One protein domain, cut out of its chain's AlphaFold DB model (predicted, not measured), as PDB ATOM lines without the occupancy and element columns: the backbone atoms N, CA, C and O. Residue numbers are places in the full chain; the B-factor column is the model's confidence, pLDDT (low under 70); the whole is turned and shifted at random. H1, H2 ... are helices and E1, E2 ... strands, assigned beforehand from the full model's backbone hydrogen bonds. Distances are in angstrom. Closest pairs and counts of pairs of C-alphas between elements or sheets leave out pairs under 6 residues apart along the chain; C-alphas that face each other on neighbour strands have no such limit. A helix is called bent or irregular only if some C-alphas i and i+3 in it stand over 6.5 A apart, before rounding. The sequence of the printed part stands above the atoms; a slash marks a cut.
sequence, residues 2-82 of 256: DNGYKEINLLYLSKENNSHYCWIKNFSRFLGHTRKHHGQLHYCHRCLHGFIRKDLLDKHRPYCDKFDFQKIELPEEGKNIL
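AT A GLANCE: This is residues 2 to 82 of the 256 residues of an uncharacterized protein of Mytilus coruscus (UniProt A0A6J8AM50). This model has little regular structure: a two-stranded hairpin, E1 and E2, leads into helix H1, a long looping link, residues 35 to 53, joins H1 to helix H2 and stands free over residues 35 to 38, and residues 73 to 82 stick out as a tail. The antiparallel hairpin's tip, residues 14 to 19, also sticks out. Of 81 printed residues, 31 are in named elements, in the order E1, E2, H1, H2, class mixed. It is loose, radius of gyration of the C-alphas 16.1 A, spanning 42 by 37 by 32 A.

IN THESE COORDINATES: Find C-alpha 10 at (-26.489, 29.021, 8.139); there E1, residues 10 to 15, begins its 16.4 A, and E2, residues 18 to 23, covers 16.8 A. H1 is residues 27 to 34, 13.2 A; H2, residues 54 to 64, 14.8 A, ends at (-9.760, 32.792, -3.739). H1 is irregular, C-alphas 30 and 33 being 7.0 A apart; H2 only just, C-alphas 59 and 62 being 6.6 A apart.

HOW THE PARTS SIT: Look at N 11 and O 22, 2.8 A apart, within hydrogen-bond range across the hairpin E1 and E2, antiparallel at 160 degrees. Residues 42 to 43 pair antiparallel with 50 to 51. H1 and H2 are apart. O i to N i+4 pairs within range number 2 of 4 in H1, 5 of 7 in H2.

THE WHOLE: The farthest C-alphas, Gly 4 and Leu 82, are 47.8 A apart. The printed part has no cut; the H1 to H2 link is long, 19 residues. Residues 2 to 5, 33 to 38 and 70 have pLDDT under 70.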
ATOM      1  N   ASP A   2     -22.771  30.797 -11.699       42.41
ATOM      2  CA  ASP A   2     -24.035  30.561 -10.987       42.41
ATOM      3  C   ASP A   2     -24.563  29.184 -11.402       42.41
ATOM      4  O   ASP A   2     -25.191  29.038 -12.446       42.41
ATOM      5  N   ASN A   3     -24.292  28.155 -10.598       46.75
ATOM      6  CA  ASN A   3     -24.724  26.779 -10.865       46.75
ATOM      7  C   ASN A   3     -26.226  26.535 -10.590       46.75
ATOM      8  O   ASN A   3     -26.610  25.417 -10.279       46.75
ATOM      9  N   GLY A   4     -27.099  27.546 -10.660       55.16
ATOM     10  CA  GLY A   4     -28.557  27.385 -10.492       55.16
ATOM     11  C   GLY A   4     -29.040  26.923  -9.104       55.16
ATOM     12  O   GLY A   4     -30.244  26.879  -8.861       55.16
ATOM     13  N   TYR A   5     -28.133  26.619  -8.173       64.50
ATOM     14  CA  TYR A   5     -28.451  26.260  -6.794       64.50
ATOM     15  C   TYR A   5     -28.529  27.512  -5.917       64.50
ATOM     16  O   TYR A   5     -27.674  28.394  -5.971       64.50
ATOM     17  N   LYS A   6     -29.564  27.585  -5.077       75.31
ATOM     18  CA  LYS A   6     -29.724  28.663  -4.099       75.31
ATOM     19  C   LYS A   6     -28.905  28.343  -2.851       75.31
ATOM     20  O   LYS A   6     -29.322  27.532  -2.029       75.31
ATOM     21  N   GLU A   7     -27.764  29.003  -2.697       75.88
ATOM     22  CA  GLU A   7     -26.951  28.902  -1.485       75.88
ATOM     23  C   GLU A   7     -27.640  29.608  -0.303       75.88
ATOM     24  O   GLU A   7     -28.122  30.740  -0.416       75.88
ATOM     25  N   ILE A   8     -27.702  28.930   0.848       84.88
ATOM     26  CA  ILE A   8     -28.278  29.454   2.091       84.88
ATOM     27  C   ILE A   8     -27.180  29.478   3.155       84.88
ATOM     28  O   ILE A   8     -26.624  28.444   3.507       84.88
ATOM     29  N   ASN A   9     -26.893  30.661   3.700       86.31
ATOM     30  CA  ASN A   9     -25.919  30.823   4.779       86.31
ATOM     31  C   ASN A   9     -26.554  30.451   6.127       86.31
ATOM     32  O   ASN A   9     -27.516  31.097   6.549       86.31
ATOM     33  N   LEU A  10     -26.014  29.451   6.821       89.88
ATOM     34  CA  LEU A  10     -26.489  29.021   8.139       89.88
ATOM     35  C   LEU A  10     -25.403  29.238   9.196       89.88
ATOM     36  O   LEU A  10     -24.237  28.928   8.970       89.88
ATOM     37  N   LEU A  11     -25.796  29.751  10.360       88.38
ATOM     38  CA  LEU A  11     -24.973  29.792  11.562       88.38
ATOM     39  C   LEU A  11     -25.279  28.550  12.396       88.38
ATOM     40  O   LEU A  11     -26.431  28.338  12.774       88.38
ATOM     41  N   TYR A  12     -24.259  27.751  12.685       89.50
ATOM     42  CA  TYR A  12     -24.375  26.611  13.587       89.50
ATOM     43  C   TYR A  12     -24.039  27.041  15.012       89.50
ATOM     44  O   TYR A  12     -22.971  27.598  15.262       89.50
ATOM     45  N   LEU A  13     -24.956  26.784  15.937       87.44
ATOM     46  CA  LEU A  13     -24.805  27.094  17.351       87.44
ATOM     47  C   LEU A  13     -24.991  25.806  18.152       87.44
ATOM     48  O   LEU A  13     -26.060  25.195  18.122       87.44
ATOM     49  N   SER A  14     -23.948  25.394  18.869       88.81
ATOM     50  CA  SER A  14     -23.944  24.178  19.686       88.81
ATOM     51  C   SER A  14     -23.588  24.478  21.135       88.81
ATOM     52  O   SER A  14     -22.592  25.153  21.400       88.81
ATOM     53  N   LYS A  15     -24.369  23.930  22.069       86.56
ATOM     54  CA  LYS A  15     -24.065  23.924  23.500       86.56
ATOM     55  C   LYS A  15     -24.383  22.547  24.073       86.56
ATOM     56  O   LYS A  15     -25.540  22.132  24.049       86.56
ATOM     57  N   GLU A  16     -23.361  21.875  24.600       86.44
ATOM     58  CA  GLU A  16     -23.459  20.524  25.173       86.44
ATOM     59  C   GLU A  16     -24.194  19.560  24.219       86.44
ATOM     60  O   GLU A  16     -23.657  19.243  23.161       86.44
ATOM     61  N   ASN A  17     -25.426  19.150  24.553       84.50
ATOM     62  CA  ASN A  17     -26.246  18.213  23.773       84.50
ATOM     63  C   ASN A  17     -27.261  18.868  22.818       84.50
ATOM     64  O   ASN A  17     -27.972  18.152  22.116       84.50
ATOM     65  N   ASN A  18     -27.353  20.200  22.774       84.56
ATOM     66  CA  ASN A  18     -28.300  20.903  21.911       84.56
ATOM     67  C   ASN A  18     -27.569  21.657  20.803       84.56
ATOM     68  O   ASN A  18     -26.675  22.470  21.056       84.56
ATOM     69  N   SER A  19     -28.005  21.436  19.567       88.94
ATOM     70  CA  SER A  19     -27.522  22.159  18.400       88.94
ATOM     71  C   SER A  19     -28.680  22.740  17.597       88.94
ATOM     72  O   SER A  19     -29.767  22.167  17.527       88.94
ATOM     73  N   HIS A  20     -28.470  23.922  17.024       91.19
ATOM     74  CA  HIS A  20     -29.455  24.577  16.173       91.19
ATOM     75  C   HIS A  20     -28.782  25.331  15.028       91.19
ATOM     76  O   HIS A  20     -27.673  25.855  15.162       91.19
ATOM     77  N   TYR A  21     -29.477  25.391  13.892       91.12
ATOM     78  CA  TYR A  21     -29.079  26.197  12.744       91.12
ATOM     79  C   TYR A  21     -29.924  27.466  12.685       91.12
ATOM     80  O   TYR A  21     -31.154  27.410  12.650       91.12
ATOM     81  N   CYS A  22     -29.265  28.619  12.622       90.81
ATOM     82  CA  CYS A  22     -29.906  29.908  12.390       90.81
ATOM     83  C   CYS A  22     -29.642  30.378  10.964       90.81
ATOM     84  O   CYS A  22     -28.502  30.421  10.509       90.81
ATOM     85  N   TRP A  23     -30.688  30.800  10.259       91.12
ATOM     86  CA  TRP A  23     -30.522  31.341   8.916       91.12
ATOM     87  C   TRP A  23     -29.953  32.766   8.937       91.12
ATOM     88  O   TRP A  23     -30.579  33.701   9.442       91.12
ATOM     89  N   ILE A  24     -28.786  32.950   8.316       90.06
ATOM     90  CA  ILE A  24     -28.184  34.260   8.077       90.06
ATOM     91  C   ILE A  24     -28.789  34.852   6.798       90.06
ATOM     92  O   ILE A  24     -28.351  34.578   5.681       90.06
ATOM     93  N   LYS A  25     -29.794  35.716   6.965       86.75
ATOM     94  CA  LYS A  25     -30.475  36.393   5.844       86.75
ATOM     95  C   LYS A  25     -29.582  37.392   5.101       86.75
ATOM     96  O   LYS A  25     -29.780  37.625   3.915       86.75
ATOM     97  N   ASN A  26     -28.625  38.011   5.795       85.88
ATOM     98  CA  ASN A  26     -27.697  38.979   5.213       85.88
ATOM     99  C   ASN A  26     -26.303  38.811   5.831       85.88
ATOM    100  O   ASN A  26     -26.048  39.261   6.948       85.88
ATOM    101  N   PHE A  27     -25.412  38.157   5.086       85.88
ATOM    102  CA  PHE A  27     -24.060  37.829   5.535       85.88
ATOM    103  C   PHE A  27     -23.193  39.073   5.775       85.88
ATOM    104  O   PHE A  27     -22.518  39.180   6.796       85.88
ATOM    105  N   SER A  28     -23.282  40.068   4.888       84.25
ATOM    106  CA  SER A  28     -22.556  41.333   5.032       84.25
ATOM    107  C   SER A  28     -22.935  42.103   6.293       84.25
ATOM    108  O   SER A  28     -22.069  42.663   6.961       84.25
ATOM    109  N   ARG A  29     -24.225  42.124   6.643       83.00
ATOM    110  CA  ARG A  29     -24.698  42.759   7.878       83.00
ATOM    111  C   ARG A  29     -24.242  41.986   9.116       83.00
ATOM    112  O   ARG A  29     -23.893  42.613  10.107       83.00
ATOM    113  N   PHE A  30     -24.229  40.655   9.048       85.62
ATOM    114  CA  PHE A  30     -23.788  39.796  10.148       85.62
ATOM    115  C   PHE A  30     -22.321  40.055  10.543       85.62
ATOM    116  O   PHE A  30     -22.029  40.197  11.725       85.62
ATOM    117  N   LEU A  31     -21.417  40.213   9.568       83.25
ATOM    118  CA  LEU A  31     -19.989  40.483   9.820       83.25
ATOM    119  C   LEU A  31     -19.654  41.968  10.077       83.25
ATOM    120  O   LEU A  31     -18.567  42.293  10.564       83.25
ATOM    121  N   GLY A  32     -20.581  42.878   9.765       74.19
ATOM    122  CA  GLY A  32     -20.358  44.328   9.764       74.19
ATOM    123  C   GLY A  32     -20.206  44.988  11.140       74.19
ATOM    124  O   GLY A  32     -19.852  46.161  11.204       74.19
ATOM    125  N   HIS A  33     -20.424  44.266  12.244       64.56
ATOM    126  CA  HIS A  33     -20.338  44.821  13.605       64.56
ATOM    127  C   HIS A  33     -18.916  45.186  14.068       64.56
ATOM    128  O   HIS A  33     -18.744  45.775  15.132       64.56
ATOM    129  N   THR A  34     -17.890  44.856  13.285       60.56
ATOM    130  CA  THR A  34     -16.479  44.982  13.678       60.56
ATOM    131  C   THR A  34     -15.841  46.342  13.357       60.56
ATOM    132  O   THR A  34     -14.669  46.542  13.674       60.56
ATOM    133  N   ARG A  35     -16.552  47.304  12.738       62.12
ATOM    134  CA  ARG A  35     -15.974  48.605  12.322       62.12
ATOM    135  C   ARG A  35     -16.868  49.812  12.637       62.12
ATOM    136  O   ARG A  35     -18.085  49.705  12.675       62.12
ATOM    137  N   LYS A  36     -16.236  50.987  12.808       60.19
ATOM    138  CA  LYS A  36     -16.882  52.293  13.089       60.19
ATOM    139  C   LYS A  36     -17.478  52.998  11.854       60.19
ATOM    140  O   LYS A  36     -18.195  53.978  12.010       60.19
ATOM    141  N   HIS A  37     -17.162  52.551  10.636       65.31
ATOM    142  CA  HIS A  37     -17.642  53.176   9.396       65.31
ATOM    143  C   HIS A  37     -19.023  52.648   8.980       65.31
ATOM    144  O   HIS A  37     -19.265  51.447   9.021       65.31
ATOM    145  N   HIS A  38     -19.896  53.539   8.502       64.25
ATOM    146  CA  HIS A  38     -21.299  53.253   8.156       64.25
ATOM    147  C   HIS A  38     -21.532  52.666   6.745       64.25
ATOM    148  O   HIS A  38     -22.676  52.554   6.308       64.25
ATOM    149  N   GLY A  39     -20.476  52.313   6.005       71.56
ATOM    150  CA  GLY A  39     -20.588  51.754   4.652       71.56
ATOM    151  C   GLY A  39     -20.805  50.236   4.651       71.56
ATOM    152  O   GLY A  39     -20.193  49.522   5.443       71.56
ATOM    153  N   GLN A  40     -21.642  49.728   3.739       77.56
ATOM    154  CA  GLN A  40     -21.811  48.285   3.542       77.56
ATOM    155  C   GLN A  40     -20.548  47.676   2.912       77.56
ATOM    156  O   GLN A  40     -20.055  48.168   1.903       77.56
ATOM    157  N   LEU A  41     -20.055  46.576   3.488       85.88
ATOM    158  CA  LEU A  41     -18.983  45.762   2.912       85.88
ATOM    159  C   LEU A  41     -19.547  44.510   2.234       85.88
ATOM    160  O   LEU A  41     -20.571  43.957   2.642       85.88
ATOM    161  N   HIS A  42     -18.847  44.028   1.217       88.06
ATOM    162  CA  HIS A  42     -19.122  42.783   0.512       88.06
ATOM    163  C   HIS A  42     -18.078  41.750   0.915       88.06
ATOM    164  O   HIS A  42     -16.895  41.946   0.656       88.06
ATOM    165  N   TYR A  43     -18.496  40.666   1.560       87.75
ATOM    166  CA  TYR A  43     -17.564  39.675   2.091       87.75
ATOM    167  C   TYR A  43     -17.428  38.469   1.166       87.75
ATOM    168  O   TYR A  43     -18.404  38.008   0.575       87.75
ATOM    169  N   CYS A  44     -16.213  37.937   1.072       86.94
ATOM    170  CA  CYS A  44     -15.981  36.621   0.491       86.94
ATOM    171  C   CYS A  44     -16.396  35.531   1.490       86.94
ATOM    172  O   CYS A  44     -15.964  35.553   2.639       86.94
ATOM    173  N   HIS A  45     -17.203  34.558   1.058       84.19
ATOM    174  CA  HIS A  45     -17.681  33.474   1.928       84.19
ATOM    175  C   HIS A  45     -16.593  32.454   2.305       84.19
ATOM    176  O   HIS A  45     -16.775  31.715   3.265       84.19
ATOM    177  N   ARG A  46     -15.463  32.423   1.581       83.88
ATOM    178  CA  ARG A  46     -14.347  31.496   1.842       83.88
ATOM    179  C   ARG A  46     -13.319  32.050   2.825       83.88
ATOM    180  O   ARG A  46     -13.004  31.395   3.808       83.88
ATOM    181  N   CYS A  47     -12.791  33.243   2.549       85.19
ATOM    182  CA  CYS A  47     -11.715  33.857   3.339       85.19
ATOM    183  C   CYS A  47     -12.209  34.922   4.331       85.19
ATOM    184  O   CYS A  47     -11.409  35.506   5.055       85.19
ATOM    185  N   LEU A  48     -13.515  35.228   4.335       85.88
ATOM    186  CA  LEU A  48     -14.149  36.240   5.192       85.88
ATOM    187  C   LEU A  48     -13.574  37.662   5.041       85.88
ATOM    188  O   LEU A  48     -13.846  38.537   5.864       85.88
ATOM    189  N   HIS A  49     -12.824  37.935   3.968       85.94
ATOM    190  CA  HIS A  49     -12.318  39.272   3.669       85.94
ATOM    191  C   HIS A  49     -13.444  40.191   3.175       85.94
ATOM    192  O   HIS A  49     -14.238  39.801   2.315       85.94
ATOM    193  N   GLY A  50     -13.504  41.414   3.713       88.19
ATOM    194  CA  GLY A  50     -14.518  42.418   3.386       88.19
ATOM    195  C   GLY A  50     -14.022  43.460   2.386       88.19
ATOM    196  O   GLY A  50     -13.036  44.146   2.638       88.19
ATOM    197  N   PHE A  51     -14.750  43.625   1.284       88.44
ATOM    198  CA  PHE A  51     -14.467  44.580   0.215       88.44
ATOM    199  C   PHE A  51     -15.450  45.749   0.251       88.44
ATOM    200  O   PHE A  51     -16.640  45.563   0.486       88.44
ATOM    201  N   ILE A  52     -14.971  46.959  -0.041       87.19
ATOM    202  CA  ILE A  52     -15.821  48.162  -0.064       87.19
ATOM    203  C   ILE A  52     -16.778  48.150  -1.264       87.19
ATOM    204  O   ILE A  52     -17.883  48.674  -1.183       87.19
ATOM    205  N   ARG A  53     -16.374  47.532  -2.379       87.38
ATOM    206  CA  ARG A  53     -17.172  47.463  -3.605       87.38
ATOM    207  C   ARG A  53     -17.344  46.026  -4.080       87.38
ATOM    208  O   ARG A  53     -16.437  45.207  -3.939       87.38
ATOM    209  N   LYS A  54     -18.498  45.741  -4.686       88.38
ATOM    210  CA  LYS A  54     -18.844  44.407  -5.194       88.38
ATOM    211  C   LYS A  54     -17.919  43.939  -6.325       88.38
ATOM    212  O   LYS A  54     -17.508  42.787  -6.323       88.38
ATOM    213  N   ASP A  55     -17.507  44.831  -7.220       92.12
ATOM    214  CA  ASP A  55     -16.600  44.497  -8.326       92.12
ATOM    215  C   ASP A  55     -15.211  44.041  -7.853       92.12
ATOM    216  O   ASP A  55     -14.569  43.228  -8.514       92.12
ATOM    217  N   LEU A  56     -14.748  44.522  -6.695       91.31
ATOM    218  CA  LEU A  56     -13.499  44.055  -6.086       91.31
ATOM    219  C   LEU A  56     -13.632  42.624  -5.556       91.31
ATOM    220  O   LEU A  56     -12.727  41.814  -5.753       91.31
ATOM    221  N   LEU A  57     -14.773  42.296  -4.941       91.19
ATOM    222  CA  LEU A  57     -15.085  40.926  -4.533       91.19
ATOM    223  C   LEU A  57     -15.164  39.998  -5.754       91.19
ATOM    224  O   LEU A  57     -14.595  38.908  -5.731       91.19
ATOM    225  N   ASP A  58     -15.822  40.435  -6.828       91.50
ATOM    226  CA  ASP A  58     -15.968  39.640  -8.051       91.50
ATOM    227  C   ASP A  58     -14.613  39.395  -8.735       91.50
ATOM    228  O   ASP A  58     -14.365  38.294  -9.223       91.50
ATOM    229  N   LYS A  59     -13.692  40.369  -8.695       92.50
ATOM    230  CA  LYS A  59     -12.299  40.182  -9.139       92.50
ATOM    231  C   LYS A  59     -11.492  39.264  -8.220       92.50
ATOM    232  O   LYS A  59     -10.594  38.583  -8.701       92.50
ATOM    233  N   HIS A  60     -11.781  39.243  -6.921       90.44
ATOM    234  CA  HIS A  60     -11.089  38.402  -5.942       90.44
ATOM    235  C   HIS A  60     -11.500  36.923  -6.020       90.44
ATOM    236  O   HIS A  60     -10.638  36.048  -5.899       90.44
ATOM    237  N   ARG A  61     -12.793  36.632  -6.244       87.62
ATOM    238  CA  ARG A  61     -13.363  35.267  -6.253       87.62
ATOM    239  C   ARG A  61     -12.562  34.257  -7.098       87.62
ATOM    240  O   ARG A  61     -12.160  33.248  -6.526       87.62
ATOM    241  N   PRO A  62     -12.199  34.534  -8.370       90.56
ATOM    242  CA  PRO A  62     -11.440  33.592  -9.201       90.56
ATOM    243  C   PRO A  62     -10.074  33.187  -8.636       90.56
ATOM    244  O   PRO A  62      -9.551  32.133  -8.993       90.56
ATOM    245  N   TYR A  63      -9.471  34.027  -7.792       88.62
ATOM    246  CA  TYR A  63      -8.207  33.723  -7.126       88.62
ATOM    247  C   TYR A  63      -8.440  32.978  -5.812       88.62
ATOM    248  O   TYR A  63      -7.738  32.014  -5.532       88.62
ATOM    249  N   CYS A  64      -9.436  33.399  -5.030       86.31
ATOM    250  CA  CYS A  64      -9.760  32.792  -3.739       86.31
ATOM    251  C   CYS A  64     -10.342  31.379  -3.868       86.31
ATOM    252  O   CYS A  64     -10.040  30.527  -3.040       86.31
ATOM    253  N   ASP A  65     -11.153  31.122  -4.896       84.94
ATOM    254  CA  ASP A  65     -11.815  29.828  -5.116       84.94
ATOM    255  C   ASP A  65     -10.834  28.697  -5.456       84.94
ATOM    256  O   ASP A  65     -11.191  27.526  -5.350       84.94
ATOM    257  N   LYS A  66      -9.593  29.036  -5.833       87.12
ATOM    258  CA  LYS A  66      -8.513  28.067  -6.072       87.12
ATOM    259  C   LYS A  66      -7.969  27.445  -4.786       87.12
ATOM    260  O   LYS A  66      -7.255  26.452  -4.866       87.12
ATOM    261  N   PHE A  67      -8.258  28.045  -3.634       82.19
ATOM    262  CA  PHE A  67      -7.777  27.597  -2.334       82.19
ATOM    263  C   PHE A  67      -8.938  27.053  -1.490       82.19
ATOM    264  O   PHE A  67     -10.093  27.487  -1.620       82.19
ATOM    265  N   ASP A  68      -8.625  26.102  -0.610       80.00
ATOM    266  CA  ASP A  68      -9.576  25.580   0.371       80.00
ATOM    267  C   ASP A  68      -9.990  26.646   1.396       80.00
ATOM    268  O   ASP A  68      -9.390  27.722   1.508       80.00
ATOM    269  N   PHE A  69     -11.065  26.358   2.132       78.94
ATOM    270  CA  PHE A  69     -11.584  27.249   3.168       78.94
ATOM    271  C   PHE A  69     -10.500  27.588   4.192       78.94
ATOM    272  O   PHE A  69      -9.865  26.708   4.772       78.94
ATOM    273  N   GLN A  70     -10.308  28.883   4.438       69.75
ATOM    274  CA  GLN A  70      -9.314  29.351   5.394       69.75
ATOM    275  C   GLN A  70      -9.926  29.352   6.793       69.75
ATOM    276  O   GLN A  70     -10.812  30.151   7.098       69.75
ATOM    277  N   LYS A  71      -9.441  28.458   7.657       75.31
ATOM    278  CA  LYS A  71      -9.745  28.460   9.088       75.31
ATOM    279  C   LYS A  71      -8.551  29.046   9.832       75.31
ATOM    280  O   LYS A  71      -7.442  28.533   9.724       75.31
ATOM    281  N   ILE A  72      -8.776  30.124  10.581       73.19
ATOM    282  CA  ILE A  72      -7.760  30.654  11.493       73.19
ATOM    283  C   ILE A  72      -7.739  29.737  12.715       73.19
ATOM    284  O   ILE A  72      -8.692  29.721  13.493       73.19
ATOM    285  N   GLU A  73      -6.666  28.970  12.868       77.62
ATOM    286  CA  GLU A  73      -6.383  28.218  14.086       77.62
ATOM    287  C   GLU A  73      -5.328  28.978  14.880       77.62
ATOM    288  O   GLU A  73      -4.203  29.183  14.422       77.62
ATOM    289  N   LEU A  74      -5.720  29.459  16.058       82.38
ATOM    290  CA  LEU A  74      -4.762  30.006  17.007       82.38
ATOM    291  C   LEU A  74      -4.037  28.840  17.693       82.38
ATOM    292  O   LEU A  74      -4.670  27.809  17.940       82.38
ATOM    293  N   PRO A  75      -2.740  28.983  18.016       82.88
ATOM    294  CA  PRO A  75      -2.038  27.977  18.794       82.88
ATOM    295  C   PRO A  75      -2.750  27.743  20.128       82.88
ATOM    296  O   PRO A  75      -3.223  28.688  20.763       82.88
ATOM    297  N   GLU A  76      -2.801  26.485  20.553       86.56
ATOM    298  CA  GLU A  76      -3.289  26.110  21.879       86.56
ATOM    299  C   GLU A  76      -2.471  26.809  22.978       86.56
ATOM    300  O   GLU A  76      -1.290  27.128  22.794       86.56
ATOM    301  N   GLU A  77      -3.091  27.022  24.137       82.00
ATOM    302  CA  GLU A  77      -2.409  27.541  25.323       82.00
ATOM    303  C   GLU A  77      -1.210  26.639  25.674       82.00
ATOM    304  O   GLU A  77      -1.334  25.418  25.762       82.00
ATOM    305  N   GLY A  78      -0.015  27.228  25.778       81.56
ATOM    306  CA  GLY A  78       1.258  26.519  25.947       81.56
ATOM    307  C   GLY A  78       2.030  26.258  24.645       81.56
ATOM    308  O   GLY A  78       3.255  26.181  24.678       81.56
ATOM    309  N   LYS A  79       1.363  26.205  23.482       80.50
ATOM    310  CA  LYS A  79       2.006  26.176  22.143       80.50
ATOM    311  C   LYS A  79       2.069  27.556  21.486       80.50
ATOM    312  O   LYS A  79       2.578  27.706  20.379       80.50
ATOM    313  N   ASN A  80       1.539  28.566  22.164       83.94
ATOM    314  CA  ASN A  80       1.562  29.968  21.767       83.94
ATOM    315  C   ASN A  80       2.876  30.686  22.127       83.94
ATOM    316  O   ASN A  80       3.008  31.877  21.852       83.94
ATOM    317  N   ILE A  81       3.834  29.985  22.741       82.81
ATOM    318  CA  ILE A  81       5.151  30.522  23.086       82.81
ATOM    319  C   ILE A  81       6.126  30.177  21.959       82.81
ATOM    320  O   ILE A  81       6.348  29.009  21.643       82.81
ATOM    321  N   LEU A  82       6.696  31.210  21.338       81.88
ATOM    322  CA  LEU A  82       7.751  31.063  20.342       81.88
ATOM    323  C   LEU A  82       9.108  31.167  21.031       81.88
ATOM    324  O   LEU A  82       9.377  32.129  21.747       81.88
TER     325      LEU A  82